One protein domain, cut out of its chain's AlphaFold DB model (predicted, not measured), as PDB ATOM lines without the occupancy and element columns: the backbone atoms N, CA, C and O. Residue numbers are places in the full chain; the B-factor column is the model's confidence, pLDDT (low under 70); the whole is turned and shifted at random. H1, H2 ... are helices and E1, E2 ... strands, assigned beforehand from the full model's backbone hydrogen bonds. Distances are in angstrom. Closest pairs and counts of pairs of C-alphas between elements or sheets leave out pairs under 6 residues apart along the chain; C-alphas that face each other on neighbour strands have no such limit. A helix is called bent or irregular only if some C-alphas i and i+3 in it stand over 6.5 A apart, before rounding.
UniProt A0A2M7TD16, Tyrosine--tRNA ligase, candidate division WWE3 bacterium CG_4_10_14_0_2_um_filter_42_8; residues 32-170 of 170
ATOM      1  N   ILE A  32     -27.250 -12.812  13.264       96.50
ATOM      2  CA  ILE A  32     -28.519 -13.276  12.697       96.50
ATOM      3  C   ILE A  32     -29.707 -12.535  13.308       96.50
ATOM      4  O   ILE A  32     -29.609 -11.957  14.396       96.50
ATOM      5  N   ARG A  33     -30.831 -12.578  12.593       97.56
ATOM      6  CA  ARG A  33     -32.138 -12.122  13.061       97.56
ATOM      7  C   ARG A  33     -33.044 -13.329  13.237       97.56
ATOM      8  O   ARG A  33     -33.178 -14.128  12.317       97.56
ATOM      9  N   LEU A  34     -33.677 -13.418  14.396       97.44
ATOM     10  CA  LEU A  34     -34.624 -14.469  14.741       97.44
ATOM     11  C   LEU A  34     -35.828 -13.862  15.456       97.44
ATOM     12  O   LEU A  34     -35.750 -12.749  15.986       97.44
ATOM     13  N   TYR A  35     -36.940 -14.590  15.472       97.69
ATOM     14  CA  TYR A  35     -38.129 -14.154  16.184       97.69
ATOM     15  C   TYR A  35     -38.833 -15.310  16.889       97.69
ATOM     16  O   TYR A  35     -38.730 -16.461  16.472       97.69
ATOM     17  N   LEU A  36     -39.563 -14.961  17.943       96.25
ATOM     18  CA  LEU A  36     -40.558 -15.800  18.595       96.25
ATOM     19  C   LEU A  36     -41.917 -15.116  18.443       96.25
ATOM     20  O   LEU A  36     -42.085 -13.990  18.912       96.25
ATOM     21  N   GLY A  37     -42.860 -15.778  17.774       93.12
ATOM     22  CA  GLY A  37     -44.250 -15.329  17.687       93.12
ATOM     23  C   GLY A  37     -45.050 -15.792  18.902       93.12
ATOM     24  O   GLY A  37     -44.953 -16.960  19.271       93.12
ATOM     25  N   ILE A  38     -45.825 -14.895  19.519       89.94
ATOM     26  CA  ILE A  38     -46.789 -15.246  20.570       89.94
ATOM     27  C   ILE A  38     -48.088 -14.454  20.373       89.94
ATOM     28  O   ILE A  38     -48.074 -13.232  20.214       89.94
ATOM     29  N   ASP A  39     -49.215 -15.160  20.424       86.31
ATOM     30  CA  ASP A  39     -50.565 -14.611  20.300       86.31
ATOM     31  C   ASP A  39     -51.120 -14.179  21.681       86.31
ATOM     32  O   ASP A  39     -51.376 -15.050  22.520       86.31
ATOM     33  N   PRO A  40     -51.357 -12.874  21.939       82.88
ATOM     34  CA  PRO A  40     -51.805 -12.342  23.235       82.88
ATOM     35  C   PRO A  40     -53.293 -12.611  23.511       82.88
ATOM     36  O   PRO A  40     -54.121 -11.704  23.546       82.88
ATOM     37  N   THR A  41     -53.636 -13.882  23.697       76.81
ATOM     38  CA  THR A  41     -55.024 -14.377  23.776       76.81
ATOM     39  C   THR A  41     -55.566 -14.509  25.194       76.81
ATOM     40  O   THR A  41     -56.759 -14.733  25.376       76.81
ATOM     41  N   ALA A  42     -54.703 -14.378  26.198       80.06
ATOM     42  CA  ALA A  42     -55.062 -14.426  27.607       80.06
ATOM     43  C   ALA A  42     -54.135 -13.523  28.427       80.06
ATOM     44  O   ALA A  42     -52.999 -13.264  28.035       80.06
ATOM     45  N   THR A  43     -54.586 -13.105  29.607       76.69
ATOM     46  CA  THR A  43     -53.831 -12.216  30.508       76.69
ATOM     47  C   THR A  43     -52.653 -12.903  31.203       76.69
ATOM     48  O   THR A  43     -51.717 -12.247  31.651       76.69
ATOM     49  N   ARG A  44     -52.658 -14.234  31.322       82.75
ATOM     50  CA  ARG A  44     -51.628 -14.976  32.064       82.75
ATOM     51  C   ARG A  44     -50.834 -15.896  31.157       82.75
ATOM     52  O   ARG A  44     -51.401 -16.736  30.463       82.75
ATOM     53  N   LEU A  45     -49.514 -15.782  31.241       86.81
ATOM     54  CA  LEU A  45     -48.602 -16.769  30.686       86.81
ATOM     55  C   LEU A  45     -48.488 -17.937  31.666       86.81
ATOM     56  O   LEU A  45     -48.268 -17.750  32.860       86.81
ATOM     57  N   HIS A  46     -48.601 -19.162  31.165       89.19
ATOM     58  CA  HIS A  46     -48.216 -20.354  31.923       89.19
ATOM     59  C   HIS A  46     -46.728 -20.685  31.732       89.19
ATOM     60  O   HIS A  46     -46.095 -20.217  30.780       89.19
ATOM     61  N   LEU A  47     -46.196 -21.585  32.566       89.25
ATOM     62  CA  LEU A  47     -44.786 -22.005  32.563       89.25
ATOM     63  C   LEU A  47     -44.282 -22.530  31.207       89.25
ATOM     64  O   LEU A  47     -43.103 -22.386  30.899       89.25
ATOM     65  N   GLY A  48     -45.165 -23.067  30.358       88.94
ATOM     66  CA  GLY A  48     -44.809 -23.470  28.990       88.94
ATOM     67  C   GLY A  48     -44.171 -22.356  28.139       88.94
ATOM     68  O   GLY A  48     -43.331 -22.643  27.294       88.94
ATOM     69  N   HIS A  49     -44.469 -21.079  28.408       90.81
ATOM     70  CA  HIS A  49     -43.871 -19.952  27.680       90.81
ATOM     71  C   HIS A  49     -42.434 -19.644  28.116       90.81
ATOM     72  O   HIS A  49     -41.701 -18.957  27.405       90.81
ATOM     73  N   THR A  50     -42.003 -20.140  29.278       91.69
ATOM     74  CA  THR A  50     -40.679 -19.834  29.822       91.69
ATOM     75  C   THR A  50     -39.565 -20.395  28.941       91.69
ATOM     76  O   THR A  50     -38.565 -19.714  28.741       91.69
ATOM     77  N   ILE A  51     -39.731 -21.597  28.380       93.69
ATOM     78  CA  ILE A  51     -38.709 -22.232  27.532       93.69
ATOM     79  C   ILE A  51     -38.397 -21.399  26.275       93.69
ATOM     80  O   ILE A  51     -37.237 -21.008  26.113       93.69
ATOM     81  N   PRO A  52     -39.374 -21.054  25.412       94.81
ATOM     82  CA  PRO A  52     -39.085 -20.270  24.214       94.81
ATOM     83  C   PRO A  52     -38.617 -18.841  24.532       94.81
ATOM     84  O   PRO A  52     -37.724 -18.334  23.855       94.81
ATOM     85  N   LEU A  53     -39.142 -18.201  25.585       95.25
ATOM     86  CA  LEU A  53     -38.696 -16.862  25.995       95.25
ATOM     87  C   LEU A  53     -37.243 -16.856  26.481       95.25
ATOM     88  O   LEU A  53     -36.472 -15.978  26.097       95.25
ATOM     89  N   ARG A  54     -36.844 -17.858  27.275       95.19
ATOM     90  CA  ARG A  54     -35.444 -18.019  27.691       95.19
ATOM     91  C   ARG A  54     -34.540 -18.288  26.498       95.19
ATOM     92  O   ARG A  54     -33.489 -17.670  26.401       95.19
ATOM     93  N   LYS A  55     -34.974 -19.128  25.553       96.56
ATOM     94  CA  LYS A  55     -34.207 -19.380  24.330       96.56
ATOM     95  C   LYS A  55     -33.980 -18.088  23.539       96.56
ATOM     96  O   LYS A  55     -32.859 -17.806  23.131       96.56
ATOM     97  N   LEU A  56     -35.020 -17.269  23.378       97.12
ATOM     98  CA  LEU A  56     -34.922 -15.968  22.714       97.12
ATOM     99  C   LEU A  56     -33.923 -15.031  23.422       97.12
ATOM    100  O   LEU A  56     -33.111 -14.386  22.756       97.12
ATOM    101  N   GLN A  57     -33.956 -14.989  24.757       96.56
ATOM    102  CA  GLN A  57     -33.011 -14.227  25.577       96.56
ATOM    103  C   GLN A  57     -31.567 -14.727  25.411       96.56
ATOM    104  O   GLN A  57     -30.666 -13.911  25.234       96.56
ATOM    105  N   GLU A  58     -31.333 -16.042  25.396       96.19
ATOM    106  CA  GLU A  58     -29.997 -16.618  25.192       96.19
ATOM    107  C   GLU A  58     -29.396 -16.189  23.839       96.19
ATOM    108  O   GLU A  58     -28.237 -15.781  23.766       96.19
ATOM    109  N   PHE A  59     -30.192 -16.180  22.763       97.06
ATOM    110  CA  PHE A  59     -29.740 -15.648  21.471       97.06
ATOM    111  C   PHE A  59     -29.435 -14.142  21.528       97.06
ATOM    112  O   PHE A  59     -28.478 -13.686  20.896       97.06
ATOM    113  N   ALA A  60     -30.213 -13.364  22.284       96.56
ATOM    114  CA  ALA A  60     -29.935 -11.944  22.498       96.56
ATOM    115  C   ALA A  60     -28.609 -11.734  23.256       96.56
ATOM    116  O   ALA A  60     -27.839 -10.830  22.931       96.56
ATOM    117  N   GLU A  61     -28.301 -12.595  24.228       95.56
ATOM    118  CA  GLU A  61     -27.047 -12.584  24.994       95.56
ATOM    119  C   GLU A  61     -25.825 -12.997  24.172       95.56
ATOM    120  O   GLU A  61     -24.721 -12.527  24.450       95.56
ATOM    121  N   LEU A  62     -26.020 -13.804  23.128       95.62
ATOM    122  CA  LEU A  62     -25.004 -14.092  22.110       95.62
ATOM    123  C   LEU A  62     -24.817 -12.943  21.098       95.62
ATOM    124  O   LEU A  62     -23.983 -13.038  20.200       95.62
ATOM    125  N   GLY A  63     -25.559 -11.838  21.238       95.38
ATOM    126  CA  GLY A  63     -25.435 -10.640  20.401       95.38
ATOM    127  C   GLY A  63     -26.288 -10.658  19.129       95.38
ATOM    128  O   GLY A  63     -26.122  -9.799  18.255       95.38
ATOM    129  N   HIS A  64     -27.216 -11.608  18.995       97.31
ATOM    130  CA  HIS A  64     -28.113 -11.683  17.845       97.31
ATOM    131  C   HIS A  64     -29.279 -10.692  17.948       97.31
ATOM    132  O   HIS A  64     -29.580 -10.129  18.999       97.31
ATOM    133  N   GLU A  65     -29.931 -10.407  16.818       97.69
ATOM    134  CA  GLU A  65     -31.173  -9.633  16.820       97.69
ATOM    135  C   GLU A  65     -32.352 -10.552  17.155       97.69
ATOM    136  O   GLU A  65     -32.903 -11.218  16.278       97.69
ATOM    137  N   ALA A  66     -32.721 -10.578  18.435       97.81
ATOM    138  CA  ALA A  66     -33.865 -11.314  18.949       97.81
ATOM    139  C   ALA A  66     -35.137 -10.452  18.914       97.81
ATOM    140  O   ALA A  66     -35.146  -9.322  19.413       97.81
ATOM    141  N   ILE A  67     -36.205 -10.982  18.317       97.88
ATOM    142  CA  ILE A  67     -37.487 -10.290  18.167       97.88
ATOM    143  C   ILE A  67     -38.586 -11.073  18.888       97.88
ATOM    144  O   ILE A  67     -38.836 -12.231  18.571       97.88
ATOM    145  N   LEU A  68     -39.283 -10.429  19.821       95.69
ATOM    146  CA  LEU A  68     -40.552 -10.925  20.342       95.69
ATOM    147  C   LEU A  68     -41.679 -10.318  19.500       95.69
ATOM    148  O   LEU A  68     -41.878  -9.100  19.501       95.69
ATOM    149  N   LEU A  69     -42.369 -11.164  18.740       95.31
ATOM    150  CA  LEU A  69     -43.424 -10.767  17.821       95.31
ATOM    151  C   LEU A  69     -44.793 -11.062  18.433       95.31
ATOM    152  O   LEU A  69     -45.163 -12.221  18.599       95.31
ATOM    153  N   PHE A  70     -45.555 -10.012  18.727       91.81
ATOM    154  CA  PHE A  70     -46.934 -10.142  19.173       91.81
ATOM    155  C   PHE A  70     -47.884 -10.296  17.989       91.81
ATOM    156  O   PHE A  70     -47.874  -9.491  17.051       91.81
ATOM    157  N   GLY A  71     -48.727 -11.319  18.074       88.94
ATOM    158  CA  GLY A  71     -49.729 -11.675  17.083       88.94
ATOM    159  C   GLY A  71     -50.974 -10.782  17.061       88.94
ATOM    160  O   GLY A  71     -52.084 -11.280  17.170       88.94
ATOM    161  N   THR A  72     -50.834  -9.460  16.967       85.31
ATOM    162  CA  THR A  72     -51.975  -8.523  17.031       85.31
ATOM    163  C   THR A  72     -52.871  -8.521  15.789       85.31
ATOM    164  O   THR A  72     -54.042  -8.176  15.881       85.31
ATOM    165  N   GLY A  73     -52.351  -8.924  14.628       81.62
ATOM    166  CA  GLY A  73     -53.135  -9.153  13.413       81.62
ATOM    167  C   GLY A  73     -53.640 -10.592  13.294       81.62
ATOM    168  O   GLY A  73     -54.747 -10.815  12.817       81.62
ATOM    169  N   THR A  74     -52.866 -11.574  13.765       75.94
ATOM    170  CA  THR A  74     -53.219 -13.008  13.704       75.94
ATOM    171  C   THR A  74     -54.388 -13.369  14.617       75.94
ATOM    172  O   THR A  74     -55.196 -14.231  14.269       75.94
ATOM    173  N   VAL A  75     -54.559 -12.658  15.734       70.75
ATOM    174  CA  VAL A  75     -55.724 -12.815  16.622       70.75
ATOM    175  C   VAL A  75     -57.061 -12.449  15.970       70.75
ATOM    176  O   VAL A  75     -58.083 -12.937  16.442       70.75
ATOM    177  N   LEU A  76     -57.070 -11.672  14.875       69.06
ATOM    178  CA  LEU A  76     -58.289 -11.400  14.097       69.06
ATOM    179  C   LEU A  76     -58.822 -12.657  13.396       69.06
ATOM    180  O   LEU A  76     -60.024 -12.775  13.179       69.06
ATOM    181  N   VAL A  77     -57.929 -13.582  13.035       70.12
ATOM    182  CA  VAL A  77     -58.287 -14.876  12.438       70.12
ATOM    183  C   VAL A  77     -58.461 -15.943  13.513       70.12
ATOM    184  O   VAL A  77     -59.429 -16.694  13.486       70.12
ATOM    185  N   GLY A  78     -57.537 -15.988  14.473       66.12
ATOM    186  CA  GLY A  78     -57.498 -16.993  15.525       66.12
ATOM    187  C   GLY A  78     -56.732 -18.259  15.135       66.12
ATOM    188  O   GLY A  78     -57.033 -18.878  14.122       66.12
ATOM    189  N   ASP A  79     -55.742 -18.646  15.948       65.81
ATOM    190  CA  ASP A  79     -54.912 -19.839  15.711       65.81
ATOM    191  C   ASP A  79     -55.721 -21.145  15.853       65.81
ATOM    192  O   ASP A  79     -56.199 -21.433  16.958       65.81
ATOM    193  N   PRO A  80     -55.847 -21.967  14.791       60.78
ATOM    194  CA  PRO A  80     -56.555 -23.242  14.842       60.78
ATOM    195  C   PRO A  80     -55.660 -24.422  15.267       60.78
ATOM    196  O   PRO A  80     -56.117 -25.565  15.241       60.78
ATOM    197  N   SER A  81     -54.371 -24.211  15.564       54.84
ATOM    198  CA  SER A  81     -53.378 -25.294  15.699       54.84
ATOM    199  C   SER A  81     -53.566 -26.173  16.940       54.84
ATOM    200  O   SER A  81     -53.159 -27.333  16.915       54.84
ATOM    201  N   GLU A  82     -54.202 -25.661  17.997       53.41
ATOM    202  CA  GLU A  82     -54.248 -26.332  19.308       53.41
ATOM    203  C   GLU A  82     -55.659 -26.656  19.840       53.41
ATOM    204  O   GLU A  82     -55.768 -27.126  20.972       53.41
ATOM    205  N   ARG A  83     -56.758 -26.397  19.106       57.00
ATOM    206  CA  ARG A  83     -58.119 -26.511  19.686       57.00
ATOM    207  C   ARG A  83     -59.198 -27.084  18.764       57.00
ATOM    208  O   ARG A  83     -59.178 -26.892  17.552       57.00
ATOM    209  N   ASP A  84     -60.176 -27.736  19.403       52.44
ATOM    210  CA  ASP A  84     -61.352 -28.379  18.793       52.44
ATOM    211  C   ASP A  84     -62.516 -27.395  18.483       52.44
ATOM    212  O   ASP A  84     -63.524 -27.808  17.918       52.44
ATOM    213  N   SER A  85     -62.415 -26.095  18.809       53.53
ATOM    214  CA  SER A  85     -63.478 -25.095  18.562       53.53
ATOM    215  C   SER A  85     -62.939 -23.719  18.134       53.53
ATOM    216  O   SER A  85     -61.826 -23.346  18.504       53.53
ATOM    217  N   GLY A  86     -63.746 -22.936  17.402       53.25
ATOM    218  CA  GLY A  86     -63.404 -21.573  16.952       53.25
ATOM    219  C   GLY A  86     -63.212 -20.556  18.094       53.25
ATOM    220  O   GLY A  86     -63.766 -20.722  19.183       53.25
ATOM    221  N   ARG A  87     -62.407 -19.505  17.861       60.28
ATOM    222  CA  ARG A  87     -62.064 -18.463  18.859       60.28
ATOM    223  C   ARG A  87     -63.188 -17.435  19.060       60.28
ATOM    224  O   ARG A  87     -63.898 -17.087  18.122       60.28
ATOM    225  N   GLN A  88     -63.264 -16.871  20.270       61.66
ATOM    226  CA  GLN A  88     -63.919 -15.579  20.508       61.66
ATOM    227  C   GLN A  88     -62.997 -14.441  20.044       61.66
ATOM    228  O   GLN A  88     -61.786 -14.492  20.265       61.66
ATOM    229  N   LEU A  89     -63.573 -13.430  19.391       64.69
ATOM    230  CA  LEU A  89     -62.854 -12.235  18.945       64.69
ATOM    231  C   LEU A  89     -62.438 -11.399  20.165       64.69
ATOM    232  O   LEU A  89     -63.286 -11.063  20.987       64.69
ATOM    233  N   ILE A  90     -61.151 -11.058  20.261       72.81
ATOM    234  CA  ILE A  90     -60.608 -10.173  21.304       72.81
ATOM    235  C   ILE A  90     -60.473  -8.742  20.773       72.81
ATOM    236  O   ILE A  90     -60.128  -8.525  19.611       72.81
ATOM    237  N   THR A  91     -60.749  -7.757  21.619       80.06
ATOM    238  CA  THR A  91     -60.636  -6.335  21.281       80.06
ATOM    239  C   THR A  91     -59.186  -5.852  21.334       80.06
ATOM    240  O   THR A  91     -58.344  -6.399  22.045       80.06
ATOM    241  N   GLN A  92     -58.889  -4.755  20.629       79.31
ATOM    242  CA  GLN A  92     -57.565  -4.119  20.663       79.31
ATOM    243  C   GLN A  92     -57.146  -3.705  22.085       79.31
ATOM    244  O   GLN A  92     -55.982  -3.846  22.455       79.31
ATOM    245  N   LYS A  93     -58.104  -3.258  22.903       83.50
ATOM    246  CA  LYS A  93     -57.862  -2.899  24.304       83.50
ATOM    247  C   LYS A  93     -57.425  -4.114  25.127       83.50
ATOM    248  O   LYS A  93     -56.440  -4.036  25.853       83.50
ATOM    249  N   GLU A  94     -58.105  -5.248  24.968       84.19
ATOM    250  CA  GLU A  94     -57.735  -6.497  25.647       84.19
ATOM    251  C   GLU A  94     -56.359  -7.002  25.198       84.19
ATOM    252  O   GLU A  94     -55.578  -7.479  26.017       84.19
ATOM    253  N   ILE A  95     -56.021  -6.856  23.913       84.94
ATOM    254  CA  ILE A  95     -54.687  -7.182  23.389       84.94
ATOM    255  C   ILE A  95     -53.611  -6.348  24.095       84.94
ATOM    256  O   ILE A  95     -52.597  -6.891  24.537       84.94
ATOM    257  N   GLU A  96     -53.814  -5.037  24.210       86.56
ATOM    258  CA  GLU A  96     -52.866  -4.130  24.864       86.56
ATOM    259  C   GLU A  96     -52.701  -4.448  26.354       86.56
ATOM    260  O   GLU A  96     -51.569  -4.514  26.847       86.56
ATOM    261  N   GLU A  97     -53.805  -4.724  27.052       89.19
ATOM    262  CA  GLU A  97     -53.805  -5.158  28.451       89.19
ATOM    263  C   GLU A  97     -53.053  -6.488  28.624       89.19
ATOM    264  O   GLU A  97     -52.147  -6.585  29.459       89.19
ATOM    265  N   ASN A  98     -53.334  -7.488  27.783       89.62
ATOM    266  CA  ASN A  98     -52.634  -8.775  27.787       89.62
ATOM    267  C   ASN A  98     -51.124  -8.575  27.610       89.62
ATOM    268  O   ASN A  98     -50.332  -9.055  28.421       89.62
ATOM    269  N   ILE A  99     -50.704  -7.795  26.613       89.12
ATOM    270  CA  ILE A  99     -49.283  -7.531  26.350       89.12
ATOM    271  C   ILE A  99     -48.614  -6.811  27.529       89.12
ATOM    272  O   ILE A  99     -47.476  -7.139  27.880       89.12
ATOM    273  N   ALA A 100     -49.295  -5.850  28.160       90.62
ATOM    274  CA  ALA A 100     -48.774  -5.153  29.332       90.62
ATOM    275  C   ALA A 100     -48.548  -6.117  30.507       90.62
ATOM    276  O   ALA A 100     -47.457  -6.141  31.084       90.62
ATOM    277  N   THR A 101     -49.533  -6.969  30.809       91.38
ATOM    278  CA  THR A 101     -49.412  -7.962  31.888       91.38
ATOM    279  C   THR A 101     -48.306  -8.983  31.622       91.38
ATOM    280  O   THR A 101     -47.617  -9.410  32.549       91.38
ATOM    281  N   TRP A 102     -48.094  -9.368  30.364       89.94
ATOM    282  CA  TRP A 102     -47.060 -10.328  29.992       89.94
ATOM    283  C   TRP A 102     -45.664  -9.761  30.183       89.94
ATOM    284  O   TRP A 102     -44.803 -10.451  30.723       89.94
ATOM    285  N   LYS A 103     -45.443  -8.500  29.788       89.25
ATOM    286  CA  LYS A 103     -44.162  -7.820  30.019       89.25
ATOM    287  C   LYS A 103     -43.796  -7.812  31.497       89.25
ATOM    288  O   LYS A 103     -42.642  -8.076  31.824       89.25
ATOM    289  N   ASP A 104     -44.767  -7.569  32.375       91.31
ATOM    290  CA  ASP A 104     -44.534  -7.610  33.818       91.31
ATOM    291  C   ASP A 104     -44.215  -9.029  34.319       91.31
ATOM    292  O   ASP A 104     -43.251  -9.214  35.062       91.31
ATOM    293  N   GLN A 105     -44.947 -10.042  33.843       90.81
ATOM    294  CA  GLN A 105     -44.731 -11.447  34.219       90.81
ATOM    295  C   GLN A 105     -43.337 -11.965  33.830       90.81
ATOM    296  O   GLN A 105     -42.737 -12.742  34.572       90.81
ATOM    297  N   VAL A 106     -42.806 -11.545  32.678       91.38
ATOM    298  CA  VAL A 106     -41.566 -12.113  32.116       91.38
ATOM    299  C   VAL A 106     -40.339 -11.225  32.297       91.38
ATOM    300  O   VAL A 106     -39.250 -11.610  31.879       91.38
ATOM    301  N   LYS A 107     -40.462 -10.070  32.962       90.50
ATOM    302  CA  LYS A 107     -39.352  -9.116  33.160       90.50
ATOM    303  C   LYS A 107     -38.106  -9.711  33.827       90.50
ATOM    304  O   LYS A 107     -37.009  -9.207  33.632       90.50
ATOM    305  N   ASN A 108     -38.270 -10.788  34.599       89.19
ATOM    306  CA  ASN A 108     -37.167 -11.481  35.272       89.19
ATOM    307  C   ASN A 108     -36.471 -12.530  34.386       89.19
ATOM    308  O   ASN A 108     -35.409 -13.023  34.752       89.19
ATOM    309  N   ILE A 109     -37.070 -12.906  33.251       90.19
ATOM    310  CA  ILE A 109     -36.520 -13.894  32.306       90.19
ATOM    311  C   ILE A 109     -36.126 -13.278  30.960       90.19
ATOM    312  O   ILE A 109     -35.372 -13.894  30.212       90.19
ATOM    313  N   VAL A 110     -36.633 -12.083  30.649       93.12
ATOM    314  CA  VAL A 110     -36.410 -11.373  29.389       93.12
ATOM    315  C   VAL A 110     -35.920  -9.958  29.669       93.12
ATOM    316  O   VAL A 110     -36.599  -9.167  30.322       93.12
ATOM    317  N   ASP A 111     -34.768  -9.615  29.095       94.69
ATOM    318  CA  ASP A 111     -34.267  -8.246  29.063       94.69
ATOM    319  C   ASP A 111     -34.795  -7.524  27.816       94.69
ATOM    320  O   ASP A 111     -34.247  -7.620  26.712       94.69
ATOM    321  N   PHE A 112     -35.862  -6.746  27.996       91.94
ATOM    322  CA  PHE A 112     -36.483  -5.963  26.924       91.94
ATOM    323  C   PHE A 112     -35.588  -4.853  26.347       91.94
ATOM    324  O   PHE A 112     -35.950  -4.260  25.334       91.94
ATOM    325  N   LYS A 113     -34.417  -4.566  26.934       93.38
ATOM    326  CA  LYS A 113     -33.421  -3.679  26.307       93.38
ATOM    327  C   LYS A 113     -32.635  -4.394  25.207       93.38
ATOM    328  O   LYS A 113     -32.115  -3.739  24.306       93.38
ATOM    329  N   LYS A 114     -32.541  -5.727  25.273       95.06
ATOM    330  CA  LYS A 114     -31.839  -6.570  24.291       95.06
ATOM    331  C   LYS A 114     -32.781  -7.179  23.256       95.06
ATOM    332  O   LYS A 114     -32.356  -7.449  22.134       95.06
ATOM    333  N   ILE A 115     -34.049  -7.375  23.616       96.06
ATOM    334  CA  ILE A 115     -35.070  -7.953  22.736       96.06
ATOM    335  C   ILE A 115     -35.909  -6.852  22.088       96.06
ATOM    336  O   ILE A 115     -36.446  -5.977  22.763       96.06
ATOM    337  N   LYS A 116     -36.077  -6.922  20.766       95.50
ATOM    338  CA  LYS A 116     -36.969  -6.018  20.033       95.50
ATOM    339  C   LYS A 116     -38.399  -6.531  20.072       95.50
ATOM    340  O   LYS A 116     -38.652  -7.683  19.739       95.50
ATOM    341  N   ILE A 117     -39.340  -5.657  20.396       94.38
ATOM    342  CA  ILE A 117     -40.768  -5.965  20.313       94.38
ATOM    343  C   ILE A 117     -41.298  -5.521  18.950       94.38
ATOM    344  O   ILE A 117     -40.982  -4.422  18.491       94.38
ATOM    345  N   LYS A 118     -42.100  -6.372  18.308       95.62
ATOM    346  CA  LYS A 118     -42.843  -6.052  17.083       95.62
ATOM    347  C   LYS A 118     -44.276  -6.562  17.171       95.62
ATOM    348  O   LYS A 118     -44.554  -7.467  17.953       95.62
ATOM    349  N   PHE A 119     -45.152  -6.017  16.333       93.44
ATOM    350  CA  PHE A 119     -46.559  -6.393  16.253       93.44
ATOM    351  C   PHE A 119     -46.888  -6.748  14.804       93.44
ATOM    352  O   PHE A 119     -46.667  -5.930  13.915       93.44
ATOM    353  N   ASN A 120     -47.384  -7.958  14.529       93.81
ATOM    354  CA  ASN A 120     -47.655  -8.348  13.138       93.81
ATOM    355  C   ASN A 120     -48.840  -7.587  12.522       93.81
ATOM    356  O   ASN A 120     -48.876  -7.395  11.307       93.81
ATOM    357  N   GLY A 121     -49.747  -7.057  13.348       90.75
ATOM    358  CA  GLY A 121     -50.822  -6.171  12.905       90.75
ATOM    359  C   GLY A 121     -50.317  -4.946  12.132       90.75
ATOM    360  O   GLY A 121     -50.994  -4.514  11.201       90.75
ATOM    361  N   ASP A 122     -49.103  -4.461  12.423       92.50
ATOM    362  CA  ASP A 122     -48.488  -3.301  11.759       92.50
ATOM    363  C   ASP A 122     -48.346  -3.473  10.239       92.50
ATOM    364  O   ASP A 122     -48.314  -2.474   9.507       92.50
ATOM    365  N   TRP A 123     -48.237  -4.717   9.760       94.00
ATOM    366  CA  TRP A 123     -48.163  -5.044   8.333       94.00
ATOM    367  C   TRP A 123     -49.338  -5.888   7.843       94.00
ATOM    368  O   TRP A 123     -49.785  -5.670   6.721       94.00
ATOM    369  N   LEU A 124     -49.873  -6.802   8.659       92.25
ATOM    370  CA  LEU A 124     -50.966  -7.686   8.242       92.25
ATOM    371  C   LEU A 124     -52.256  -6.920   7.934       92.25
ATOM    372  O   LEU A 124     -52.919  -7.215   6.945       92.25
ATOM    373  N   THR A 125     -52.581  -5.886   8.715       88.06
ATOM    374  CA  THR A 125     -53.797  -5.073   8.506       88.06
ATOM    375  C   THR A 125     -53.744  -4.203   7.247       88.06
ATOM    376  O   THR A 125     -54.757  -3.649   6.829       88.06
ATOM    377  N   LYS A 126     -52.565  -4.089   6.627       93.12
ATOM    378  CA  LYS A 126     -52.326  -3.305   5.408       93.12
ATOM    379  C   LYS A 126     -52.284  -4.175   4.153       93.12
ATOM    380  O   LYS A 126     -52.112  -3.638   3.060       93.12
ATOM    381  N   LEU A 127     -52.395  -5.497   4.294       93.31
ATOM    382  CA  LEU A 127     -52.404  -6.406   3.155       93.31
ATOM    383  C   LEU A 127     -53.658  -6.182   2.315       93.31
ATOM    384  O   LEU A 127     -54.780  -6.155   2.819       93.31
ATOM    385  N   THR A 128     -53.464  -6.059   1.008       94.88
ATOM    386  CA  THR A 128     -54.571  -5.999   0.055       94.88
ATOM    387  C   THR A 128     -55.014  -7.408  -0.343       94.88
ATOM    388  O   THR A 128     -54.264  -8.377  -0.205       94.88
ATOM    389  N   LEU A 129     -56.201  -7.538  -0.943       93.19
ATOM    390  CA  LEU A 129     -56.642  -8.809  -1.535       93.19
ATOM    391  C   LEU A 129     -55.608  -9.370  -2.530       93.19
ATOM    392  O   LEU A 129     -55.352 -10.572  -2.556       93.19
ATOM    393  N   LYS A 130     -54.961  -8.494  -3.313       96.50
ATOM    394  CA  LYS A 130     -53.900  -8.881  -4.253       96.50
ATOM    395  C   LYS A 130     -52.693  -9.486  -3.529       96.50
ATOM    396  O   LYS A 130     -52.110 -10.448  -4.030       96.50
ATOM    397  N   ASP A 131     -52.330  -8.956  -2.362       95.12
ATOM    398  CA  ASP A 131     -51.247  -9.505  -1.544       95.12
ATOM    399  C   ASP A 131     -51.601 -10.882  -0.994       95.12
ATOM    400  O   ASP A 131     -50.792 -11.803  -1.107       95.12
ATOM    401  N   ILE A 132     -52.824 -11.043  -0.484       92.88
ATOM    402  CA  ILE A 132     -53.319 -12.319   0.044       92.88
ATOM    403  C   ILE A 132     -53.325 -13.390  -1.053       92.88
ATOM    404  O   ILE A 132     -52.799 -14.479  -0.841       92.88
ATOM    405  N   ILE A 133     -53.836 -13.078  -2.251       93.75
ATOM    406  CA  ILE A 133     -53.827 -14.006  -3.396       93.75
ATOM    407  C   ILE A 133     -52.390 -14.388  -3.772       93.75
ATOM    408  O   ILE A 133     -52.090 -15.560  -4.009       93.75
ATOM    409  N   ARG A 134     -51.475 -13.414  -3.800       95.25
ATOM    410  CA  ARG A 134     -50.062 -13.660  -4.106       95.25
ATOM    411  C   ARG A 134     -49.410 -14.588  -3.079       95.25
ATOM    412  O   ARG A 134     -48.678 -15.486  -3.491       95.25
ATOM    413  N   ILE A 135     -49.673 -14.404  -1.785       94.19
ATOM    414  CA  ILE A 135     -49.170 -15.286  -0.717       94.19
ATOM    415  C   ILE A 135     -49.797 -16.678  -0.849       94.19
ATOM    416  O   ILE A 135     -49.074 -17.671  -0.923       94.19
ATOM    417  N   GLY A 136     -51.125 -16.748  -0.983       92.69
ATOM    418  CA  GLY A 136     -51.868 -17.999  -1.143       92.69
ATOM    419  C   GLY A 136     -51.399 -18.829  -2.340       92.69
ATOM    420  O   GLY A 136     -51.330 -20.049  -2.246       92.69
ATOM    421  N   SER A 137     -50.951 -18.188  -3.427       93.62
ATOM    422  CA  SER A 137     -50.392 -18.882  -4.602       93.62
ATOM    423  C   SER A 137     -49.125 -19.706  -4.322       93.62
ATOM    424  O   SER A 137     -48.720 -20.514  -5.158       93.62
ATOM    425  N   LYS A 138     -48.468 -19.502  -3.172       93.88
ATOM    426  CA  LYS A 138     -47.259 -20.234  -2.758       93.88
ATOM    427  C   LYS A 138     -47.554 -21.431  -1.860       93.88
ATOM    428  O   LYS A 138     -46.626 -22.147  -1.495       93.88
ATOM    429  N   ILE A 139     -48.820 -21.656  -1.515       90.94
ATOM    430  CA  ILE A 139     -49.240 -22.692  -0.577       90.94
ATOM    431  C   ILE A 139     -50.193 -23.648  -1.288       90.94
ATOM    432  O   ILE A 139     -51.180 -23.246  -1.897       90.94
ATOM    433  N   SER A 140     -49.909 -24.947  -1.204       91.69
ATOM    434  CA  SER A 140     -50.827 -25.968  -1.703       91.69
ATOM    435  C   SER A 140     -52.000 -26.118  -0.739       91.69
ATOM    436  O   SER A 140     -51.799 -26.488   0.417       91.69
ATOM    437  N   ALA A 141     -53.224 -25.915  -1.233       88.69
ATOM    438  CA  ALA A 141     -54.438 -26.174  -0.458       88.69
ATOM    439  C   ALA A 141     -54.467 -27.616   0.084       88.69
ATOM    440  O   ALA A 141     -54.818 -27.840   1.236       88.69
ATOM    441  N   ILE A 142     -53.999 -28.594  -0.702       89.69
ATOM    442  CA  ILE A 142     -53.920 -29.997  -0.272       89.69
ATOM    443  C   ILE A 142     -52.989 -30.149   0.937       89.69
ATOM    444  O   ILE A 142     -53.332 -30.832   1.895       89.69
ATOM    445  N   GLN A 143     -51.813 -29.516   0.911       89.38
ATOM    446  CA  GLN A 143     -50.869 -29.583   2.035       89.38
ATOM    447  C   GLN A 143     -51.388 -28.839   3.266       89.38
ATOM    448  O   GLN A 143     -51.168 -29.285   4.389       89.38
ATOM    449  N   LEU A 144     -52.115 -27.739   3.062       88.50
ATOM    450  CA  LEU A 144     -52.756 -26.999   4.141       88.50
ATOM    451  C   LEU A 144     -53.743 -27.888   4.907       88.50
ATOM    452  O   LEU A 144     -53.639 -27.994   6.125       88.50
ATOM    453  N   PHE A 145     -54.641 -28.584   4.204       85.88
ATOM    454  CA  PHE A 145     -55.639 -29.456   4.834       85.88
ATOM    455  C   PHE A 145     -55.060 -30.742   5.434       85.88
ATOM    456  O   PHE A 145     -55.678 -31.321   6.321       85.88
ATOM    457  N   LYS A 146     -53.857 -31.158   5.018       88.69
ATOM    458  CA  LYS A 146     -53.128 -32.287   5.623       88.69
ATOM    459  C   LYS A 146     -52.559 -31.995   7.009       88.69
ATOM    460  O   LYS A 146     -52.063 -32.916   7.649       88.69
ATOM    461  N   ARG A 147     -52.593 -30.745   7.483       86.56
ATOM    462  CA  ARG A 147     -52.196 -30.442   8.862       86.56
ATOM    463  C   ARG A 147     -53.116 -31.186   9.829       86.56
ATOM    464  O   ARG A 147     -54.333 -31.220   9.634       86.56
ATOM    465  N   ASP A 148     -52.520 -31.756  10.873       84.44
ATOM    466  CA  ASP A 148     -53.205 -32.627  11.834       84.44
ATOM    467  C   ASP A 148     -54.483 -32.010  12.410       84.44
ATOM    468  O   ASP A 148     -55.479 -32.708  12.575       84.44
ATOM    469  N   ASN A 149     -54.471 -30.708  12.701       80.94
ATOM    470  CA  ASN A 149     -55.608 -29.997  13.281       80.94
ATOM    471  C   ASN A 149     -56.834 -29.987  12.348       80.94
ATOM    472  O   ASN A 149     -57.932 -30.346  12.771       80.94
ATOM    473  N   PHE A 150     -56.648 -29.644  11.071       86.06
ATOM    474  CA  PHE A 150     -57.726 -29.662  10.084       86.06
ATOM    475  C   PHE A 150     -58.145 -31.092   9.753       86.06
ATOM    476  O   PHE A 150     -59.338 -31.377   9.713       86.06
ATOM    477  N   THR A 151     -57.183 -32.006   9.594       87.56
ATOM    478  CA  THR A 151     -57.469 -33.415   9.285       87.56
ATOM    479  C   THR A 151     -58.335 -34.055  10.370       87.56
ATOM    480  O   THR A 151     -59.359 -34.658  10.053       87.56
ATOM    481  N   LYS A 152     -57.984 -33.877  11.651       87.75
ATOM    482  CA  LYS A 152     -58.741 -34.439  12.782       87.75
ATOM    483  C   LYS A 152     -60.158 -33.868  12.874       87.75
ATOM    484  O   LYS A 152     -61.094 -34.640  13.050       87.75
ATOM    485  N   ARG A 153     -60.333 -32.550  12.722       86.06
ATOM    486  CA  ARG A 153     -61.661 -31.900  12.759       86.06
ATOM    487  C   ARG A 153     -62.548 -32.348  11.601       86.06
ATOM    488  O   ARG A 153     -63.679 -32.759  11.827       86.06
ATOM    489  N   ILE A 154     -62.006 -32.379  10.383       87.25
ATOM    490  CA  ILE A 154     -62.739 -32.857   9.203       87.25
ATOM    491  C   ILE A 154     -63.158 -34.326   9.383       87.25
ATOM    492  O   ILE A 154     -64.297 -34.671   9.090       87.25
ATOM    493  N   GLN A 155     -62.277 -35.185   9.913       89.56
ATOM    494  CA  GLN A 155     -62.597 -36.594  10.187       89.56
ATOM    495  C   GLN A 155     -63.670 -36.778  11.268       89.56
ATOM    496  O   GLN A 155     -64.466 -37.710  11.171       89.56
ATOM    497  N   LYS A 156     -63.713 -35.901  12.278       91.44
ATOM    498  CA  LYS A 156     -64.764 -35.887  13.309       91.44
ATOM    499  C   LYS A 156     -66.111 -35.356  12.796       91.44
ATOM    500  O   LYS A 156     -67.117 -35.529  13.476       91.44
ATOM    501  N   GLY A 157     -66.147 -34.732  11.615       87.69
ATOM    502  CA  GLY A 157     -67.323 -34.025  11.101       87.69
ATOM    503  C   GLY A 157     -67.482 -32.605  11.657       87.69
ATOM    504  O   GLY A 157     -68.532 -31.992  11.472       87.69
ATOM    505  N   ASP A 158     -66.452 -32.069  12.315       86.81
ATOM    506  CA  ASP A 158     -66.453 -30.702  12.825       86.81
ATOM    507  C   ASP A 158     -66.309 -29.694  11.678       86.81
ATOM    508  O   ASP A 158     -65.640 -29.928  10.668       86.81
ATOM    509  N   THR A 159     -66.898 -28.512  11.857       84.75
ATOM    510  CA  THR A 159     -66.754 -27.420  10.887       84.75
ATOM    511  C   THR A 159     -65.350 -26.834  10.959       84.75
ATOM    512  O   THR A 159     -64.888 -26.500  12.046       84.75
ATOM    513  N   VAL A 160     -64.694 -26.647   9.810       84.19
ATOM    514  CA  VAL A 160     -63.487 -25.819   9.658       84.19
ATOM    515  C   VAL A 160     -63.869 -24.587   8.848       84.19
ATOM    516  O   VAL A 160     -64.227 -24.700   7.674       84.19
ATOM    517  N   TYR A 161     -63.822 -23.406   9.461       84.94
ATOM    518  CA  TYR A 161     -64.187 -22.178   8.767       84.94
ATOM    519  C   TYR A 161     -63.061 -21.711   7.842       84.94
ATOM    520  O   TYR A 161     -61.878 -21.813   8.162       84.94
ATOM    521  N   PHE A 162     -63.424 -21.127   6.698       85.38
ATOM    522  CA  PHE A 162     -62.448 -20.684   5.698       85.38
ATOM    523  C   PHE A 162     -61.416 -19.691   6.255       85.38
ATOM    524  O   PHE A 162     -60.235 -19.804   5.937       85.38
ATOM    525  N   HIS A 163     -61.826 -18.759   7.122       83.94
ATOM    526  CA  HIS A 163     -60.898 -17.793   7.717       83.94
ATOM    527  C   HIS A 163     -59.787 -18.486   8.523       83.94
ATOM    528  O   HIS A 163     -58.643 -18.063   8.434       83.94
ATOM    529  N   GLU A 164     -60.066 -19.607   9.200       83.94
ATOM    530  CA  GLU A 164     -59.054 -20.381   9.937       83.94
ATOM    531  C   GLU A 164     -57.954 -20.911   9.005       83.94
ATOM    532  O   GLU A 164     -56.780 -20.970   9.372       83.94
ATOM    533  N   THR A 165     -58.309 -21.240   7.759       85.31
ATOM    534  CA  THR A 165     -57.345 -21.684   6.739       85.31
ATOM    535  C   THR A 165     -56.405 -20.562   6.292       85.31
ATOM    536  O   THR A 165     -55.338 -20.838   5.747       85.31
ATOM    537  N   MET A 166     -56.750 -19.300   6.567       87.00
ATOM    538  CA  MET A 166     -55.888 -18.152   6.303       87.00
ATOM    539  C   MET A 166     -54.812 -17.973   7.375       87.00
ATOM    540  O   MET A 166     -53.810 -17.337   7.082       87.00
ATOM    541  N   TYR A 167     -54.959 -18.539   8.579       86.12
ATOM    542  CA  TYR A 167     -53.993 -18.329   9.668       86.12
ATOM    543  C   TYR A 167     -52.552 -18.711   9.279       86.12
ATOM    544  O   TYR A 167     -51.658 -17.903   9.500       86.12
ATOM    545  N   PRO A 168     -52.283 -19.853   8.609       87.25
ATOM    546  CA  PRO A 168     -50.925 -20.190   8.172       87.25
ATOM    547  C   PRO A 168     -50.342 -19.289   7.070       87.25
ATOM    548  O   PRO A 168     -49.180 -19.472   6.710       87.25
ATOM    549  N   LEU A 169     -51.140 -18.387   6.485       87.50
ATOM    550  CA  LEU A 169     -50.690 -17.406   5.490       87.50
ATOM    551  C   LEU A 169     -50.211 -16.097   6.145       87.50
ATOM    552  O   LEU A 169     -49.574 -15.295   5.458       87.50
ATOM    553  N   LEU A 170     -50.563 -15.864   7.415       85.81
ATOM    554  CA  LEU A 170     -50.315 -14.632   8.173       85.81
ATOM    555  C   LEU A 170     -49.019 -14.713   8.992       85.81
ATOM    556  O   LEU A 170     -48.360 -13.654   9.128       85.81
TER     557      LEU A 170
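What this domain is: This is residues 32 to 170 of the 170 residues of the protein "Tyrosine--tRNA ligase" of candidate division WWE3 bacterium CG_4_10_14_0_2_um_filter_42_8 (UniProt A0A2M7TD16). Two unequal lobes sit end to end: the larger is a small parallel sheet, E1 to E3, with the long helix H1 along one face and H2 off that face, and the smaller is a loose group of short helices, H4 to H7. H3 and the unnamed residues 71 to 91 lie between the lobes. The printed part has 139 residues, with three named strands and seven named helices in the order E1 H1 E2 H2 E3 H3 H4 H5 H6 H7; the sheet runs E1 E2 E3, all parallel, and the class is mostly helix. The whole is compact, with a radius of gyration of the C-alphas of 16.6 A, and only just elongated, spanning 45 by 30 by 28 A.

How they stand to each other: In the sheet, E2, residues 65 to 70, is the inner strand between the edge strands E1, residues 33 to 38, and E3, residues 116 to 119. E1 and E2 are parallel at 22 degrees, with N 36 and O 67 within hydrogen-bond range at 2.9 A. E2 and E3 are parallel at 31 degrees, with N 68 and O 116 at 2.8 A. H1, residues 47 to 61, is on the sheet, over E1 and E2, at a height over the sheet of 9.9 A. It runs along the strands, at 16 degrees to E1 on the local plane, and the closest C-alphas of H1 and E2 are those of Ala 60 and Ala 66, 5.3 A. This makes two layers, helix on one face of a sheet. H2, residues 92 to 106, is not on the sheet; H1 and H2 are only just apart, the closest C-alphas 8.1 A from each other. E1, H1, E2 and E2, H2, E3 are strand-helix-strand units, two parallel neighbour strands with a helix between, each with a right-handed crossover. H3, residues 121 to 124, is not on the sheet. H4, residues 129 to 136, and H7, residues 162 to 169, only just touch, with 3 pairs of C-alphas within 8 A, the closest those of Ile 135 and Leu 169, 6.7 A. H5, residues 141 to 145, is close to but not clearly touching H7, and likewise H6, residues 148 to 156, the closest C-alphas of H5 and H6 being those of Phe 145 and Thr 151, 6.2 A. H7 is irregular, only just, with C-alphas 165 and 168 6.7 A apart. Every O i to N i+4 pair is within hydrogen-bond range in H2, H4, H5 and H6, against 9 of 11 in H1 and 0 of 4 in H7, where 4 of 5 O i to N i+3 pairs are; H3 is too short for an i+4 pair.

Where its parts are: E1 begins at C-alpha 33 (-32.138, -12.122, 13.061) and measures 16.8 A; E2 measures 15.9 A and E3 10.3 A. H1 measures 21.5 A and H2 21.2 A, from C-alpha 92 (-57.565, -4.119, 20.663). H6 measures 12.1 A and H7 12.2 A, ending at C-alpha 169 (-50.690, -17.406, 5.490).

The domain as a whole: The C-alphas of Gly 63 and Gly 157 are the two farthest apart, 48.9 A. The printed part has no cut and ends at the chain's last residue, Leu 170. The link E2 to H2 is long, 21 residues. The mean pLDDT of the printed part is 87.0; residue 76 and residues 78 to 89 are under 70.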